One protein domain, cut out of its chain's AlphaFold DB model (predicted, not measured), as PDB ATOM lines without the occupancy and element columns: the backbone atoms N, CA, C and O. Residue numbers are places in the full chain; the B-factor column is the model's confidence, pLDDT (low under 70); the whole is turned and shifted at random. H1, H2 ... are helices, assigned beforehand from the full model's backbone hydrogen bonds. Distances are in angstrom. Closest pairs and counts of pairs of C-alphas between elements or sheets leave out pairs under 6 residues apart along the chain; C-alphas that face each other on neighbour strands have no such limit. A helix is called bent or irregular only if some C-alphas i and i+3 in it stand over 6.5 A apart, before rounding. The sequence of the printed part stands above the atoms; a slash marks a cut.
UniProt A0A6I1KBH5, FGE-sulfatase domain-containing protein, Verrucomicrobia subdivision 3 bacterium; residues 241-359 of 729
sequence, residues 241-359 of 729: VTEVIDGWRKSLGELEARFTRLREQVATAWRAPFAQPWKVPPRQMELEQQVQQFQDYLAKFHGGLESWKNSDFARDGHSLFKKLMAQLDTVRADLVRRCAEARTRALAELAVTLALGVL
ATOM      1  N   VAL A 241     142.179 184.238 142.252       66.88
ATOM      2  CA  VAL A 241     141.202 183.204 141.863       66.88
ATOM      3  C   VAL A 241     141.812 182.202 140.872       66.88
ATOM      4  O   VAL A 241     141.503 181.011 140.912       66.88
ATOM      5  N   THR A 242     142.730 182.661 140.017       74.56
ATOM      6  CA  THR A 242     143.406 181.813 139.022       74.56
ATOM      7  C   THR A 242     144.353 180.805 139.684       74.56
ATOM      8  O   THR A 242     144.338 179.629 139.328       74.56
ATOM      9  N   GLU A 243     145.104 181.218 140.712       76.88
ATOM     10  CA  GLU A 243     146.011 180.340 141.469       76.88
ATOM     11  C   GLU A 243     145.283 179.158 142.131       76.88
ATOM     12  O   GLU A 243     145.780 178.027 142.122       76.88
ATOM     13  N   VAL A 244     144.078 179.396 142.660       68.94
ATOM     14  CA  VAL A 244     143.248 178.356 143.285       68.94
ATOM     15  C   VAL A 244     142.779 177.327 142.246       68.94
ATOM     16  O   VAL A 244     142.878 176.118 142.476       68.94
ATOM     17  N   ILE A 245     142.322 177.787 141.077       71.00
ATOM     18  CA  ILE A 245     141.859 176.921 139.978       71.00
ATOM     19  C   ILE A 245     143.024 176.120 139.372       71.00
ATOM     20  O   ILE A 245     142.886 174.925 139.090       71.00
ATOM     21  N   ASP A 246     144.189 176.741 139.203       77.25
ATOM     22  CA  ASP A 246     145.372 176.074 138.659       77.25
ATOM     23  C   ASP A 246     145.949 175.037 139.630       77.25
ATOM     24  O   ASP A 246     146.355 173.949 139.206       77.25
ATOM     25  N   GLY A 247     145.917 175.306 140.941       76.44
ATOM     26  CA  GLY A 247     146.284 174.332 141.974       76.44
ATOM     27  C   GLY A 247     145.425 173.061 141.923       76.44
ATOM     28  O   GLY A 247     145.941 171.939 142.036       76.44
ATOM     29  N   TRP A 248     144.125 173.223 141.664       76.62
ATOM     30  CA  TRP A 248     143.191 172.119 141.438       76.62
ATOM     31  C   TRP A 248     143.536 171.306 140.177       76.62
ATOM     32  O   TRP A 248     143.728 170.086 140.263       76.62
ATOM     33  N   ARG A 249     143.696 171.965 139.018       77.50
ATOM     34  CA  ARG A 249     144.058 171.300 137.747       77.50
ATOM     35  C   ARG A 249     145.374 170.536 137.857       77.50
ATOM     36  O   ARG A 249     145.477 169.399 137.391       77.50
ATOM     37  N   LYS A 250     146.372 171.138 138.507       83.00
ATOM     38  CA  LYS A 250     147.683 170.526 138.731       83.00
ATOM     39  C   LYS A 250     147.571 169.234 139.539       83.00
ATOM     40  O   LYS A 250     148.160 168.228 139.151       83.00
ATOM     41  N   SER A 251     146.769 169.231 140.603       78.25
ATOM     42  CA  SER A 251     146.572 168.053 141.460       78.25
ATOM     43  C   SER A 251     145.960 166.868 140.698       78.25
ATOM     44  O   SER A 251     146.414 165.732 140.851       78.25
ATOM     45  N   LEU A 252     144.975 167.118 139.824       82.50
ATOM     46  CA  LEU A 252     144.397 166.081 138.956       82.50
ATOM     47  C   LEU A 252     145.394 165.593 137.892       82.50
ATOM     48  O   LEU A 252     145.529 164.386 137.671       82.50
ATOM     49  N   GLY A 253     146.136 166.512 137.270       83.75
ATOM     50  CA  GLY A 253     147.144 166.184 136.258       83.75
ATOM     51  C   GLY A 253     148.314 165.361 136.809       83.75
ATOM     52  O   GLY A 253     148.773 164.417 136.164       83.75
ATOM     53  N   GLU A 254     148.777 165.655 138.027       86.50
ATOM     54  CA  GLU A 254     149.834 164.883 138.692       86.50
ATOM     55  C   GLU A 254     149.428 163.420 138.925       86.50
ATOM     56  O   GLU A 254     150.261 162.515 138.775       86.50
ATOM     57  N   LEU A 255     148.153 163.168 139.245       86.31
ATOM     58  CA  LEU A 255     147.613 161.821 139.427       86.31
ATOM     59  C   LEU A 255     147.619 161.024 138.109       86.31
ATOM     60  O   LEU A 255     148.117 159.894 138.076       86.31
ATOM     61  N   GLU A 256     147.140 161.617 137.011       87.19
ATOM     62  CA  GLU A 256     147.170 160.985 135.680       87.19
ATOM     63  C   GLU A 256     148.601 160.751 135.173       87.19
ATOM     64  O   GLU A 256     148.901 159.701 134.592       87.19
ATOM     65  N   ALA A 257     149.520 161.685 135.434       88.06
ATOM     66  CA  ALA A 257     150.925 161.546 135.060       88.06
ATOM     67  C   ALA A 257     151.609 160.387 135.805       88.06
ATOM     68  O   ALA A 257     152.357 159.613 135.201       88.06
ATOM     69  N   ARG A 258     151.336 160.225 137.110       89.62
ATOM     70  CA  ARG A 258     151.826 159.080 137.899       89.62
ATOM     71  C   ARG A 258     151.320 157.752 137.331       89.62
ATOM     72  O   ARG A 258     152.126 156.840 137.150       89.62
ATOM     73  N   PHE A 259     150.034 157.667 136.988       91.56
ATOM     74  CA  PHE A 259     149.470 156.465 136.369       91.56
ATOM     75  C   PHE A 259     150.105 156.153 135.009       91.56
ATOM     76  O   PHE A 259     150.434 155.005 134.712       91.56
ATOM     77  N   THR A 260     150.311 157.183 134.188       89.75
ATOM     78  CA  THR A 260     150.899 157.033 132.853       89.75
ATOM     79  C   THR A 260     152.313 156.464 132.931       89.75
ATOM     80  O   THR A 260     152.605 155.496 132.229       89.75
ATOM     81  N   ARG A 261     153.150 156.971 133.850       90.06
ATOM     82  CA  ARG A 261     154.499 156.433 134.096       90.06
ATOM     83  C   ARG A 261     154.474 154.962 134.509       90.06
ATOM     84  O   ARG A 261     155.221 154.167 133.946       90.06
ATOM     85  N   LEU A 262     153.590 154.588 135.438       89.25
ATOM     86  CA  LEU A 262     153.432 153.193 135.867       89.25
ATOM     87  C   LEU A 262     153.045 152.287 134.687       89.25
ATOM     88  O   LEU A 262     153.629 151.224 134.480       89.25
ATOM     89  N   ARG A 263     152.086 152.729 133.868       90.19
ATOM     90  CA  ARG A 263     151.644 151.992 132.678       90.19
ATOM     91  C   ARG A 263     152.774 151.817 131.661       90.19
ATOM     92  O   ARG A 263     152.926 150.733 131.103       90.19
ATOM     93  N   GLU A 264     153.559 152.860 131.411       87.94
ATOM     94  CA  GLU A 264     154.708 152.809 130.501       87.94
ATOM     95  C   GLU A 264     155.814 151.887 131.014       87.94
ATOM     96  O   GLU A 264     156.353 151.098 130.236       87.94
ATOM     97  N   GLN A 265     156.109 151.914 132.315       84.50
ATOM     98  CA  GLN A 265     157.051 150.986 132.942       84.50
ATOM     99  C   GLN A 265     156.603 149.535 132.735       84.50
ATOM    100  O   GLN A 265     157.377 148.723 132.233       84.50
ATOM    101  N   VAL A 266     155.330 149.210 132.990       83.75
ATOM    102  CA  VAL A 266     154.791 147.860 132.733       83.75
ATOM    103  C   VAL A 266     154.823 147.500 131.240       83.75
ATOM    104  O   VAL A 266     155.072 146.345 130.890       83.75
ATOM    105  N   ALA A 267     154.617 148.463 130.337       80.75
ATOM    106  CA  ALA A 267     154.608 148.223 128.892       80.75
ATOM    107  C   ALA A 267     156.009 147.998 128.289       80.75
ATOM    108  O   ALA A 267     156.151 147.196 127.360       80.75
ATOM    109  N   THR A 268     157.030 148.689 128.799       73.38
ATOM    110  CA  THR A 268     158.394 148.717 128.235       73.38
ATOM    111  C   THR A 268     159.352 147.712 128.888       73.38
ATOM    112  O   THR A 268     160.329 147.296 128.267       73.38
ATOM    113  N   ALA A 269     159.076 147.257 130.112       59.53
ATOM    114  CA  ALA A 269     160.047 146.566 130.965       59.53
ATOM    115  C   ALA A 269     160.182 145.036 130.791       59.53
ATOM    116  O   ALA A 269     160.566 144.357 131.741       59.53
ATOM    117  N   TRP A 270     159.924 144.456 129.613       65.25
ATOM    118  CA  TRP A 270     159.876 142.987 129.472       65.25
ATOM    119  C   TRP A 270     160.826 142.423 128.415       65.25
ATOM    120  O   TRP A 270     160.428 142.039 127.315       65.25
ATOM    121  N   ARG A 271     162.099 142.310 128.805       61.38
ATOM    122  CA  ARG A 271     163.069 141.363 128.238       61.38
ATOM    123  C   ARG A 271     163.830 140.704 129.386       61.38
ATOM    124  O   ARG A 271     164.495 141.392 130.159       61.38
ATOM    125  N   ALA A 272     163.695 139.388 129.518       61.81
ATOM    126  CA  ALA A 272     164.591 138.611 130.363       61.81
ATOM    127  C   ALA A 272     165.975 138.565 129.687       61.81
ATOM    128  O   ALA A 272     166.030 138.524 128.456       61.81
ATOM    129  N   PRO A 273     167.087 138.588 130.438       67.69
ATOM    130  CA  PRO A 273     168.401 138.321 129.864       67.69
ATOM    131  C   PRO A 273     168.419 136.948 129.181       67.69
ATOM    132  O   PRO A 273     167.764 136.019 129.664       67.69
ATOM    133  N   PHE A 274     169.157 136.844 128.073       68.31
ATOM    134  CA  PHE A 274     169.217 135.647 127.228       68.31
ATOM    135  C   PHE A 274     169.408 134.375 128.067       68.31
ATOM    136  O   PHE A 274     170.337 134.303 128.874       68.31
ATOM    137  N   ALA A 275     168.508 133.402 127.895       60.66
ATOM    138  CA  ALA A 275     168.514 132.110 128.592       60.66
ATOM    139  C   ALA A 275     168.488 132.155 130.146       60.66
ATOM    140  O   ALA A 275     168.851 131.175 130.795       60.66
ATOM    141  N   GLN A 276     168.033 133.252 130.775       74.56
ATOM    142  CA  GLN A 276     167.958 133.391 132.246       74.56
ATOM    143  C   GLN A 276     166.516 133.595 132.762       74.56
ATOM    144  O   GLN A 276     166.171 134.678 133.251       74.56
ATOM    145  N   PRO A 277     165.641 132.571 132.709       72.50
ATOM    146  CA  PRO A 277     164.240 132.687 133.134       72.50
ATOM    147  C   PRO A 277     164.057 133.016 134.631       72.50
ATOM    148  O   PRO A 277     163.060 133.634 135.005       72.50
ATOM    149  N   TRP A 278     165.026 132.683 135.493       76.69
ATOM    150  CA  TRP A 278     164.982 132.953 136.942       76.69
ATOM    151  C   TRP A 278     165.153 134.433 137.324       76.69
ATOM    152  O   TRP A 278     164.960 134.784 138.484       76.69
ATOM    153  N   LYS A 279     165.477 135.322 136.375       75.50
ATOM    154  CA  LYS A 279     165.528 136.780 136.609       75.50
ATOM    155  C   LYS A 279     164.186 137.493 136.410       75.50
ATOM    156  O   LYS A 279     164.073 138.674 136.722       75.50
ATOM    157  N   VAL A 280     163.165 136.792 135.915       74.81
ATOM    158  CA  VAL A 280     161.808 137.337 135.736       74.81
ATOM    159  C   VAL A 280     161.055 137.548 137.069       74.81
ATOM    160  O   VAL A 280     160.451 138.608 137.224       74.81
ATOM    161  N   PRO A 281     161.079 136.618 138.049       79.88
ATOM    162  CA  PRO A 281     160.341 136.771 139.311       79.88
ATOM    163  C   PRO A 281     160.715 137.998 140.171       79.88
ATOM    164  O   PRO A 281     159.792 138.674 140.619       79.88
ATOM    165  N   PRO A 282     162.001 138.368 140.366       81.62
ATOM    166  CA  PRO A 282     162.351 139.559 141.155       81.62
ATOM    167  C   PRO A 282     161.803 140.863 140.559       81.62
ATOM    168  O   PRO A 282     161.279 141.709 141.277       81.62
ATOM    169  N   ARG A 283     161.858 141.001 139.228       80.00
ATOM    170  CA  ARG A 283     161.340 142.178 138.511       80.00
ATOM    171  C   ARG A 283     159.811 142.240 138.514       80.00
ATOM    172  O   ARG A 283     159.237 143.325 138.524       80.00
ATOM    173  N   GLN A 284     159.152 141.081 138.505       84.12
ATOM    174  CA  GLN A 284     157.707 140.993 138.693       84.12
ATOM    175  C   GLN A 284     157.304 141.527 140.073       84.12
ATOM    176  O   GLN A 284     156.422 142.377 140.137       84.12
ATOM    177  N   MET A 285     157.978 141.094 141.145       84.25
ATOM    178  CA  MET A 285     157.688 141.570 142.505       84.25
ATOM    179  C   MET A 285     157.858 143.089 142.648       84.25
ATOM    180  O   MET A 285     157.027 143.738 143.275       84.25
ATOM    181  N   GLU A 286     158.898 143.670 142.042       87.25
ATOM    182  CA  GLU A 286     159.133 145.122 142.064       87.25
ATOM    183  C   GLU A 286     157.981 145.908 141.410       87.25
ATOM    184  O   GLU A 286     157.463 146.867 141.985       87.25
ATOM    185  N   LEU A 287     157.535 145.486 140.222       86.25
ATOM    186  CA  LEU A 287     156.431 146.141 139.512       86.25
ATOM    187  C   LEU A 287     155.079 145.911 140.202       86.25
ATOM    188  O   LEU A 287     154.248 146.817 140.230       86.25
ATOM    189  N   GLU A 288     154.857 144.740 140.803       88.00
ATOM    190  CA  GLU A 288     153.675 144.472 141.636       88.00
ATOM    191  C   GLU A 288     153.633 145.397 142.858       88.00
ATOM    192  O   GLU A 288     152.578 145.952 143.175       88.00
ATOM    193  N   GLN A 289     154.782 145.644 143.493       90.81
ATOM    194  CA  GLN A 289     154.894 146.588 144.603       90.81
ATOM    195  C   GLN A 289     154.573 148.026 144.166       90.81
ATOM    196  O   GLN A 289     153.851 148.728 144.870       90.81
ATOM    197  N   GLN A 290     155.046 148.466 142.996       89.38
ATOM    198  CA  GLN A 290     154.731 149.798 142.458       89.38
ATOM    199  C   GLN A 290     153.244 149.954 142.103       89.38
ATOM    200  O   GLN A 290     152.648 150.999 142.370       89.38
ATOM    201  N   VAL A 291     152.620 148.906 141.551       90.38
ATOM    202  CA  VAL A 291     151.167 148.868 141.309       90.38
ATOM    203  C   VAL A 291     150.397 148.986 142.626       90.38
ATOM    204  O   VAL A 291     149.434 149.749 142.694       90.38
ATOM    205  N   GLN A 292     150.834 148.286 143.676       90.94
ATOM    206  CA  GLN A 292     150.209 148.365 144.997       90.94
ATOM    207  C   GLN A 292     150.364 149.758 145.623       90.94
ATOM    208  O   GLN A 292     149.379 150.344 146.062       90.94
ATOM    209  N   GLN A 293     151.563 150.342 145.579       91.31
ATOM    210  CA  GLN A 293     151.810 151.700 146.079       91.31
ATOM    211  C   GLN A 293     150.927 152.745 145.386       91.31
ATOM    212  O   GLN A 293     150.433 153.676 146.024       91.31
ATOM    213  N   PHE A 294     150.710 152.603 144.076       91.69
ATOM    214  CA  PHE A 294     149.815 153.492 143.343       91.69
ATOM    215  C   PHE A 294     148.341 153.282 143.723       91.69
ATOM    216  O   PHE A 294     147.600 154.258 143.834       91.69
ATOM    217  N   GLN A 295     147.920 152.039 143.978       91.50
ATOM    218  CA  GLN A 295     146.579 151.734 144.483       91.50
ATOM    219  C   GLN A 295     146.329 152.383 145.855       91.50
ATOM    220  O   GLN A 295     145.288 153.009 146.058       91.50
ATOM    221  N   ASP A 296     147.296 152.294 146.768       90.25
ATOM    222  CA  ASP A 296     147.202 152.899 148.102       90.25
ATOM    223  C   ASP A 296     147.147 154.435 148.011       90.25
ATOM    224  O   ASP A 296     146.372 155.094 148.711       90.25
ATOM    225  N   TYR A 297     147.922 155.018 147.091       89.25
ATOM    226  CA  TYR A 297     147.880 156.451 146.801       89.25
ATOM    227  C   TYR A 297     146.513 156.895 146.256       89.25
ATOM    228  O   TYR A 297     145.973 157.903 146.713       89.25
ATOM    229  N   LEU A 298     145.926 156.132 145.327       89.31
ATOM    230  CA  LEU A 298     144.582 156.388 144.800       89.31
ATOM    231  C   LEU A 298     143.509 156.323 145.892       89.31
ATOM    232  O   LEU A 298     142.619 157.170 145.917       89.31
ATOM    233  N   ALA A 299     143.599 155.355 146.806       87.75
ATOM    234  CA  ALA A 299     142.671 155.236 147.929       87.75
ATOM    235  C   ALA A 299     142.771 156.441 148.880       87.75
ATOM    236  O   ALA A 299     141.751 156.994 149.293       87.75
ATOM    237  N   LYS A 300     143.993 156.905 149.172       87.31
ATOM    238  CA  LYS A 300     144.220 158.115 149.975       87.31
ATOM    239  C   LYS A 300     143.682 159.372 149.286       87.31
ATOM    240  O   LYS A 300     143.059 160.200 149.947       87.31
ATOM    241  N   PHE A 301     143.893 159.506 147.975       86.56
ATOM    242  CA  PHE A 301     143.332 160.599 147.177       86.56
ATOM    243  C   PHE A 301     141.799 160.598 147.237       86.56
ATOM    244  O   PHE A 301     141.207 161.628 147.540       86.56
ATOM    245  N   HIS A 302     141.167 159.436 147.042       87.00
ATOM    246  CA  HIS A 302     139.714 159.277 147.127       87.00
ATOM    247  C   HIS A 302     139.159 159.667 148.504       87.00
ATOM    248  O   HIS A 302     138.190 160.416 148.574       87.00
ATOM    249  N   GLY A 303     139.792 159.230 149.599       82.94
ATOM    250  CA  GLY A 303     139.395 159.645 150.952       82.94
ATOM    251  C   GLY A 303     139.511 161.158 151.177       82.94
ATOM    252  O   GLY A 303     138.672 161.753 151.845       82.94
ATOM    253  N   GLY A 304     140.501 161.807 150.554       79.50
ATOM    254  CA  GLY A 304     140.642 163.265 150.565       79.50
ATOM    255  C   GLY A 304     139.532 164.014 149.818       79.50
ATOM    256  O   GLY A 304     139.296 165.181 150.111       79.50
ATOM    257  N   LEU A 305     138.807 163.373 148.895       81.50
ATOM    258  CA  LEU A 305     137.670 164.001 148.208       81.50
ATOM    259  C   LEU A 305     136.456 164.187 149.134       81.50
ATOM    260  O   LEU A 305     135.581 165.001 148.838       81.50
ATOM    261  N   GLU A 306     136.395 163.479 150.267       77.88
ATOM    262  CA  GLU A 306     135.275 163.576 151.209       77.88
ATOM    263  C   GLU A 306     135.204 164.915 151.950       77.88
ATOM    264  O   GLU A 306     134.115 165.318 152.364       77.88
ATOM    265  N   SER A 307     136.324 165.628 152.094       74.56
ATOM    266  CA  SER A 307     136.330 166.986 152.655       74.56
ATOM    267  C   SER A 307     135.715 168.019 151.707       74.56
ATOM    268  O   SER A 307     135.443 169.139 152.123       74.56
ATOM    269  N   TRP A 308     135.468 167.639 150.450       73.06
ATOM    270  CA  TRP A 308     134.946 168.497 149.385       73.06
ATOM    271  C   TRP A 308     133.614 167.960 148.838       73.06
ATOM    272  O   TRP A 308     133.352 168.011 147.633       73.06
ATOM    273  N   LYS A 309     132.771 167.386 149.707       68.94
ATOM    274  CA  LYS A 309     131.462 166.828 149.329       68.94
ATOM    275  C   LYS A 309     130.628 167.856 148.560       68.94
ATOM    276  O   LYS A 309     130.511 169.001 148.975       68.94
ATOM    277  N   ASN A 310     130.025 167.408 147.458       71.75
ATOM    278  CA  ASN A 310     129.211 168.209 146.534       71.75
ATOM    279  C   ASN A 310     129.971 169.255 145.692       71.75
ATOM    280  O   ASN A 310     129.322 170.028 144.995       71.75
ATOM    281  N   SER A 311     131.308 169.242 145.694       75.06
ATOM    282  CA  SER A 311     132.117 170.075 144.795       75.06
ATOM    283  C   SER A 311     132.333 169.434 143.421       75.06
ATOM    284  O   SER A 311     132.299 168.206 143.260       75.06
ATOM    285  N   ASP A 312     132.640 170.272 142.435       74.88
ATOM    286  CA  ASP A 312     133.032 169.824 141.099       74.88
ATOM    287  C   ASP A 312     134.385 169.095 141.132       74.88
ATOM    288  O   ASP A 312     134.542 168.068 140.471       74.88
ATOM    289  N   PHE A 313     135.317 169.510 142.001       77.44
ATOM    290  CA  PHE A 313     136.560 168.767 142.232       77.44
ATOM    291  C   PHE A 313     136.311 167.357 142.755       77.44
ATOM    292  O   PHE A 313     136.927 166.410 142.267       77.44
ATOM    293  N   ALA A 314     135.407 167.193 143.723       79.00
ATOM    294  CA  ALA A 314     135.037 165.869 144.185       79.00
ATOM    295  C   ALA A 314     134.423 165.077 143.032       79.00
ATOM    296  O   ALA A 314     134.852 163.953 142.795       79.00
ATOM    297  N   ARG A 315     133.480 165.633 142.267       83.75
ATOM    298  CA  ARG A 315     132.859 164.928 141.131       83.75
ATOM    299  C   ARG A 315     133.896 164.437 140.112       83.75
ATOM    300  O   ARG A 315     133.912 163.248 139.781       83.75
ATOM    301  N   ASP A 316     134.782 165.322 139.667       81.56
ATOM    302  CA  ASP A 316     135.824 165.014 138.687       81.56
ATOM    303  C   ASP A 316     136.880 164.069 139.262       81.56
ATOM    304  O   ASP A 316     137.282 163.109 138.604       81.56
ATOM    305  N   GLY A 317     137.263 164.265 140.523       84.75
ATOM    306  CA  GLY A 317     138.156 163.379 141.261       84.75
ATOM    307  C   GLY A 317     137.593 161.963 141.403       84.75
ATOM    308  O   GLY A 317     138.319 160.999 141.170       84.75
ATOM    309  N   HIS A 318     136.299 161.807 141.707       86.75
ATOM    310  CA  HIS A 318     135.630 160.502 141.790       86.75
ATOM    311  C   HIS A 318     135.538 159.834 140.410       86.75
ATOM    312  O   HIS A 318     135.771 158.628 140.282       86.75
ATOM    313  N   SER A 319     135.233 160.608 139.363       88.06
ATOM    314  CA  SER A 319     135.216 160.127 137.975       88.06
ATOM    315  C   SER A 319     136.598 159.631 137.540       88.06
ATOM    316  O   SER A 319     136.741 158.510 137.035       88.06
ATOM    317  N   LEU A 320     137.637 160.425 137.811       88.38
ATOM    318  CA  LEU A 320     139.021 160.085 137.518       88.38
ATOM    319  C   LEU A 320     139.482 158.867 138.322       88.38
ATOM    320  O   LEU A 320     140.057 157.947 137.744       88.38
ATOM    321  N   PHE A 321     139.173 158.804 139.617       90.88
ATOM    322  CA  PHE A 321     139.450 157.643 140.459       90.88
ATOM    323  C   PHE A 321     138.839 156.368 139.866       90.88
ATOM    324  O   PHE A 321     139.549 155.385 139.658       90.88
ATOM    325  N   LYS A 322     137.547 156.393 139.509       90.50
ATOM    326  CA  LYS A 322     136.855 155.240 138.914       90.50
ATOM    327  C   LYS A 322     137.509 154.794 137.603       90.50
ATOM    328  O   LYS A 322     137.691 153.598 137.376       90.50
ATOM    329  N   LYS A 323     137.887 155.752 136.751       92.62
ATOM    330  CA  LYS A 323     138.602 155.504 135.490       92.62
ATOM    331  C   LYS A 323     139.971 154.867 135.744       92.62
ATOM    332  O   LYS A 323     140.273 153.838 135.144       92.62
ATOM    333  N   LEU A 324     140.782 155.454 136.622       91.69
ATOM    334  CA  LEU A 324     142.138 154.984 136.905       91.69
ATOM    335  C   LEU A 324     142.138 153.622 137.602       91.69
ATOM    336  O   LEU A 324     142.944 152.778 137.233       91.69
ATOM    337  N   MET A 325     141.201 153.358 138.518       89.88
ATOM    338  CA  MET A 325     141.040 152.040 139.145       89.88
ATOM    339  C   MET A 325     140.736 150.948 138.113       89.88
ATOM    340  O   MET A 325     141.427 149.934 138.073       89.88
ATOM    341  N   ALA A 326     139.784 151.183 137.203       88.94
ATOM    342  CA  ALA A 326     139.471 150.224 136.140       88.94
ATOM    343  C   ALA A 326     140.662 149.984 135.189       88.94
ATOM    344  O   ALA A 326     140.887 148.875 134.695       88.94
ATOM    345  N   GLN A 327     141.451 151.026 134.918       92.00
ATOM    346  CA  GLN A 327     142.661 150.895 134.111       92.00
ATOM    347  C   GLN A 327     143.794 150.192 134.874       92.00
ATOM    348  O   GLN A 327     144.557 149.454 134.254       92.00
ATOM    349  N   LEU A 328     143.895 150.365 136.193       91.25
ATOM    350  CA  LEU A 328     144.893 149.708 137.037       91.25
ATOM    351  C   LEU A 328     144.709 148.184 137.051       91.25
ATOM    352  O   LEU A 328     145.695 147.456 136.938       91.25
ATOM    353  N   ASP A 329     143.465 147.700 137.065       87.56
ATOM    354  CA  ASP A 329     143.161 146.268 136.920       87.56
ATOM    355  C   ASP A 329     143.666 145.713 135.581       87.56
ATOM    356  O   ASP A 329     144.241 144.623 135.508       87.56
ATOM    357  N   THR A 330     143.523 146.503 134.514       90.19
ATOM    358  CA  THR A 330     144.047 146.146 133.188       90.19
ATOM    359  C   THR A 330     145.575 146.095 133.195       90.19
ATOM    360  O   THR A 330     146.160 145.169 132.637       90.19
ATOM    361  N   VAL A 331     146.236 147.049 133.862       89.38
ATOM    362  CA  VAL A 331     147.701 147.068 134.015       89.38
ATOM    363  C   VAL A 331     148.190 145.843 134.792       89.38
ATOM    364  O   VAL A 331     149.182 145.233 134.393       89.38
ATOM    365  N   ARG A 332     147.479 145.424 135.846       87.88
ATOM    366  CA  ARG A 332     147.800 144.210 136.615       87.88
ATOM    367  C   ARG A 332     147.673 142.945 135.761       87.88
ATOM    368  O   ARG A 332     148.561 142.095 135.794       87.88
ATOM    369  N   ALA A 333     146.618 142.830 134.956       86.69
ATOM    370  CA  ALA A 333     146.457 141.711 134.027       86.69
ATOM    371  C   ALA A 333     147.562 141.688 132.950       86.69
ATOM    372  O   ALA A 333     148.119 140.632 132.639       86.69
ATOM    373  N   ASP A 334     147.919 142.858 132.417       86.50
ATOM    374  CA  ASP A 334     148.996 143.008 131.438       86.50
ATOM    375  C   ASP A 334     150.365 142.641 132.008       86.50
ATOM    376  O   ASP A 334     151.154 141.992 131.317       86.50
ATOM    377  N   LEU A 335     150.625 143.011 133.261       86.56
ATOM    378  CA  LEU A 335     151.828 142.638 133.993       86.56
ATOM    379  C   LEU A 335     151.968 141.112 134.058       86.56
ATOM    380  O   LEU A 335     152.963 140.570 133.583       86.56
ATOM    381  N   VAL A 336     150.937 140.411 134.544       85.19
ATOM    382  CA  VAL A 336     150.930 138.938 134.649       85.19
ATOM    383  C   VAL A 336     151.154 138.278 133.288       85.19
ATOM    384  O   VAL A 336     151.989 137.377 133.158       85.19
ATOM    385  N   ARG A 337     150.450 138.746 132.252       87.06
ATOM    386  CA  ARG A 337     150.588 138.221 130.887       87.06
ATOM    387  C   ARG A 337     152.014 138.383 130.357       87.06
ATOM    388  O   ARG A 337     152.593 137.426 129.847       87.06
ATOM    389  N   ARG A 338     152.603 139.572 130.495       83.88
ATOM    390  CA  ARG A 338     153.955 139.873 129.991       83.88
ATOM    391  C   ARG A 338     155.043 139.125 130.760       83.88
ATOM    392  O   ARG A 338     155.998 138.660 130.139       83.88
ATOM    393  N   CYS A 339     154.874 138.932 132.070       80.88
ATOM    394  CA  CYS A 339     155.727 138.050 132.871       80.88
ATOM    395  C   CYS A 339     155.736 136.622 132.311       80.88
ATOM    396  O   CYS A 339     156.803 136.024 132.155       80.88
ATOM    397  N   ALA A 340     154.554 136.081 131.997       81.50
ATOM    398  CA  ALA A 340     154.418 134.742 131.438       81.50
ATOM    399  C   ALA A 340     155.106 134.638 130.068       81.50
ATOM    400  O   ALA A 340     155.951 133.767 129.879       81.50
ATOM    401  N   GLU A 341     154.840 135.578 129.156       82.94
ATOM    402  CA  GLU A 341     155.482 135.624 127.834       82.94
ATOM    403  C   GLU A 341     157.013 135.725 127.924       82.94
ATOM    404  O   GLU A 341     157.725 135.032 127.194       82.94
ATOM    405  N   ALA A 342     157.542 136.555 128.829       80.56
ATOM    406  CA  ALA A 342     158.979 136.709 129.031       80.56
ATOM    407  C   ALA A 342     159.636 135.426 129.569       80.56
ATOM    408  O   ALA A 342     160.720 135.061 129.110       80.56
ATOM    409  N   ARG A 343     158.973 134.709 130.491       79.38
ATOM    410  CA  ARG A 343     159.433 133.392 130.971       79.38
ATOM    411  C   ARG A 343     159.443 132.370 129.844       79.38
ATOM    412  O   ARG A 343     160.446 131.686 129.668       79.38
ATOM    413  N   THR A 344     158.367 132.288 129.062       80.12
ATOM    414  CA  THR A 344     158.261 131.344 127.942       80.12
ATOM    415  C   THR A 344     159.323 131.613 126.879       80.12
ATOM    416  O   THR A 344     159.942 130.668 126.402       80.12
ATOM    417  N   ARG A 345     159.596 132.882 126.544       78.38
ATOM    418  CA  ARG A 345     160.674 133.248 125.607       78.38
ATOM    419  C   ARG A 345     162.056 132.868 126.134       78.38
ATOM    420  O   ARG A 345     162.805 132.229 125.410       78.38
ATOM    421  N   ALA A 346     162.369 133.178 127.391       73.56
ATOM    422  CA  ALA A 346     163.657 132.813 127.989       73.56
ATOM    423  C   ALA A 346     163.853 131.288 128.088       73.56
ATOM    424  O   ALA A 346     164.959 130.793 127.883       73.56
ATOM    425  N   LEU A 347     162.780 130.540 128.371       75.44
ATOM    426  CA  LEU A 347     162.787 129.075 128.350       75.44
ATOM    427  C   LEU A 347     162.956 128.523 126.931       75.44
ATOM    428  O   LEU A 347     163.687 127.556 126.752       75.44
ATOM    429  N   ALA A 348     162.323 129.136 125.929       73.31
ATOM    430  CA  ALA A 348     162.493 128.758 124.529       73.31
ATOM    431  C   ALA A 348     163.923 129.033 124.041       73.31
ATOM    432  O   ALA A 348     164.504 128.183 123.382       73.31
ATOM    433  N   GLU A 349     164.524 130.165 124.409       74.81
ATOM    434  CA  GLU A 349     165.930 130.473 124.112       74.81
ATOM    435  C   GLU A 349     166.886 129.487 124.794       74.81
ATOM    436  O   GLU A 349     167.807 128.979 124.155       74.81
ATOM    437  N   LEU A 350     166.638 129.148 126.064       71.31
ATOM    438  CA  LEU A 350     167.381 128.109 126.782       71.31
ATOM    439  C   LEU A 350     167.246 126.748 126.078       71.31
ATOM    440  O   LEU A 350     168.246 126.070 125.852       71.31
ATOM    441  N   ALA A 351     166.030 126.371 125.681       67.62
ATOM    442  CA  ALA A 351     165.746 125.127 124.975       67.62
ATOM    443  C   ALA A 351     166.371 125.090 123.577       67.62
ATOM    444  O   ALA A 351     166.881 124.050 123.192       67.62
ATOM    445  N   VAL A 352     166.390 126.200 122.833       68.44
ATOM    446  CA  VAL A 352     167.079 126.319 121.536       68.44
ATOM    447  C   VAL A 352     168.590 126.227 121.715       68.44
ATOM    448  O   VAL A 352     169.245 125.560 120.923       68.44
ATOM    449  N   THR A 353     169.148 126.819 122.771       61.78
ATOM    450  CA  THR A 353     170.579 126.706 123.098       61.78
ATOM    451  C   THR A 353     170.951 125.258 123.435       61.78
ATOM    452  O   THR A 353     171.949 124.738 122.940       61.78
ATOM    453  N   LEU A 354     170.104 124.569 124.208       58.88
ATOM    454  CA  LEU A 354     170.241 123.141 124.508       58.88
ATOM    455  C   LEU A 354     170.036 122.269 123.258       58.88
ATOM    456  O   LEU A 354     170.803 121.343 123.029       58.88
ATOM    457  N   ALA A 355     169.045 122.582 122.421       53.59
ATOM    458  CA  ALA A 355     168.717 121.844 121.206       53.59
ATOM    459  C   ALA A 355     169.760 122.039 120.105       53.59
ATOM    460  O   ALA A 355     170.048 121.078 119.410       53.59
ATOM    461  N   LEU A 356     170.381 123.215 119.967       52.50
ATOM    462  CA  LEU A 356     171.562 123.428 119.117       52.50
ATOM    463  C   LEU A 356     172.759 122.608 119.617       52.50
ATOM    464  O   LEU A 356     173.495 122.068 118.798       52.50
ATOM    465  N   GLY A 357     172.897 122.437 120.937       49.62
ATOM    466  CA  GLY A 357     173.845 121.494 121.543       49.62
ATOM    467  C   GLY A 357     173.501 120.011 121.327       49.62
ATOM    468  O   GLY A 357     174.384 119.168 121.428       49.62
ATOM    469  N   VAL A 358     172.241 119.682 121.007       45.41
ATOM    470  CA  VAL A 358     171.770 118.324 120.663       45.41
ATOM    471  C   VAL A 358     171.739 118.095 119.141       45.41
ATOM    472  O   VAL A 358     171.924 116.974 118.683       45.41
ATOM    473  N   LEU A 359     171.569 119.134 118.319       39.44
ATOM    474  CA  LEU A 359     171.586 119.070 116.851       39.44
ATOM    475  C   LEU A 359     173.003 118.932 116.284       39.44
ATOM    476  O   LEU A 359     173.163 118.366 115.207       39.44
TER     477      LEU A 359
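What this domain is: This is residues 241 to 359 of the 729 residues of the protein "FGE-sulfatase domain-containing protein" of Verrucomicrobia subdivision 3 bacterium (UniProt A0A6I1KBH5). Picture a slim rod made mainly by a long helical hairpin, H2 and H3 side by side and nearly antiparallel, with H1 laid lengthwise over the pair at a small slant. Together they make a three-helix up-and-down bundle, each helix running against the one before it in the chain, and residues 354 to 359 of H3 stick out at one end. The printed part has 119 residues with three named helices, in the order H1, H2, H3, and no named strand; the class is all helix. It is only just loose, close to extended, with a radius of gyration of the C-alphas of 20.3 A, and it spans 74 by 22 by 18 A.

How they stand to each other: Begin with H3, residues 312 to 359, the longest helix. H2, residues 277 to 308, touches it and forms a helical hairpin with it, opposite ways at a shallow tilt of 2 degrees; look for their closest C-alphas at Leu 305 and Ala 314, 5.2 A apart. H1, residues 241 to 268, touches residues 313 to 335 of H3 alone, the same way at a shallow tilt of 18 degrees; their closest C-alphas are those of Val 266 and Leu 335, 6.1 A apart. With residues 259 to 266 alone, H1 also touches residues 287 to 294 of H2, opposite ways at a shallow tilt of 20 degrees, and these two form a helical hairpin as well. Here the closest C-alphas are those of Val 266 and Leu 287, 7.2 A apart. On the backbone, every O i to N i+4 pair is within hydrogen-bond range in H1, against 22 of 28 in H2 and 43 of 44 in H3.

Where its parts are: Find C-alpha 312 at (133.032, 169.824, 141.099); from there H3 runs 68.2 A to C-alpha 359 at (171.586, 119.070, 116.851). H2 covers 49.0 A from Pro 277 to Trp 308; it is neither bent nor irregular, but only just: C-alphas 278 and 281 are 6.5 A apart. H1 starts at C-alpha 241, at (141.202, 183.204, 141.863), and covers 40.9 A to Thr 268.

The domain as a whole: Compare Val 241 with Leu 359: their C-alphas, 75.2 A apart, are the two farthest apart in the domain. The printed part has no cut; the link from H1 to H2 is short, with 8 residues, and that from H2 to H3 is tight, with 3. Residues 307 to 312 stand free, as do residues 354 to 359. Mean pLDDT of the printed part is 79.8; look for values under 70 at residues 241, 244, 269 to 275, 309 and 351 to 359.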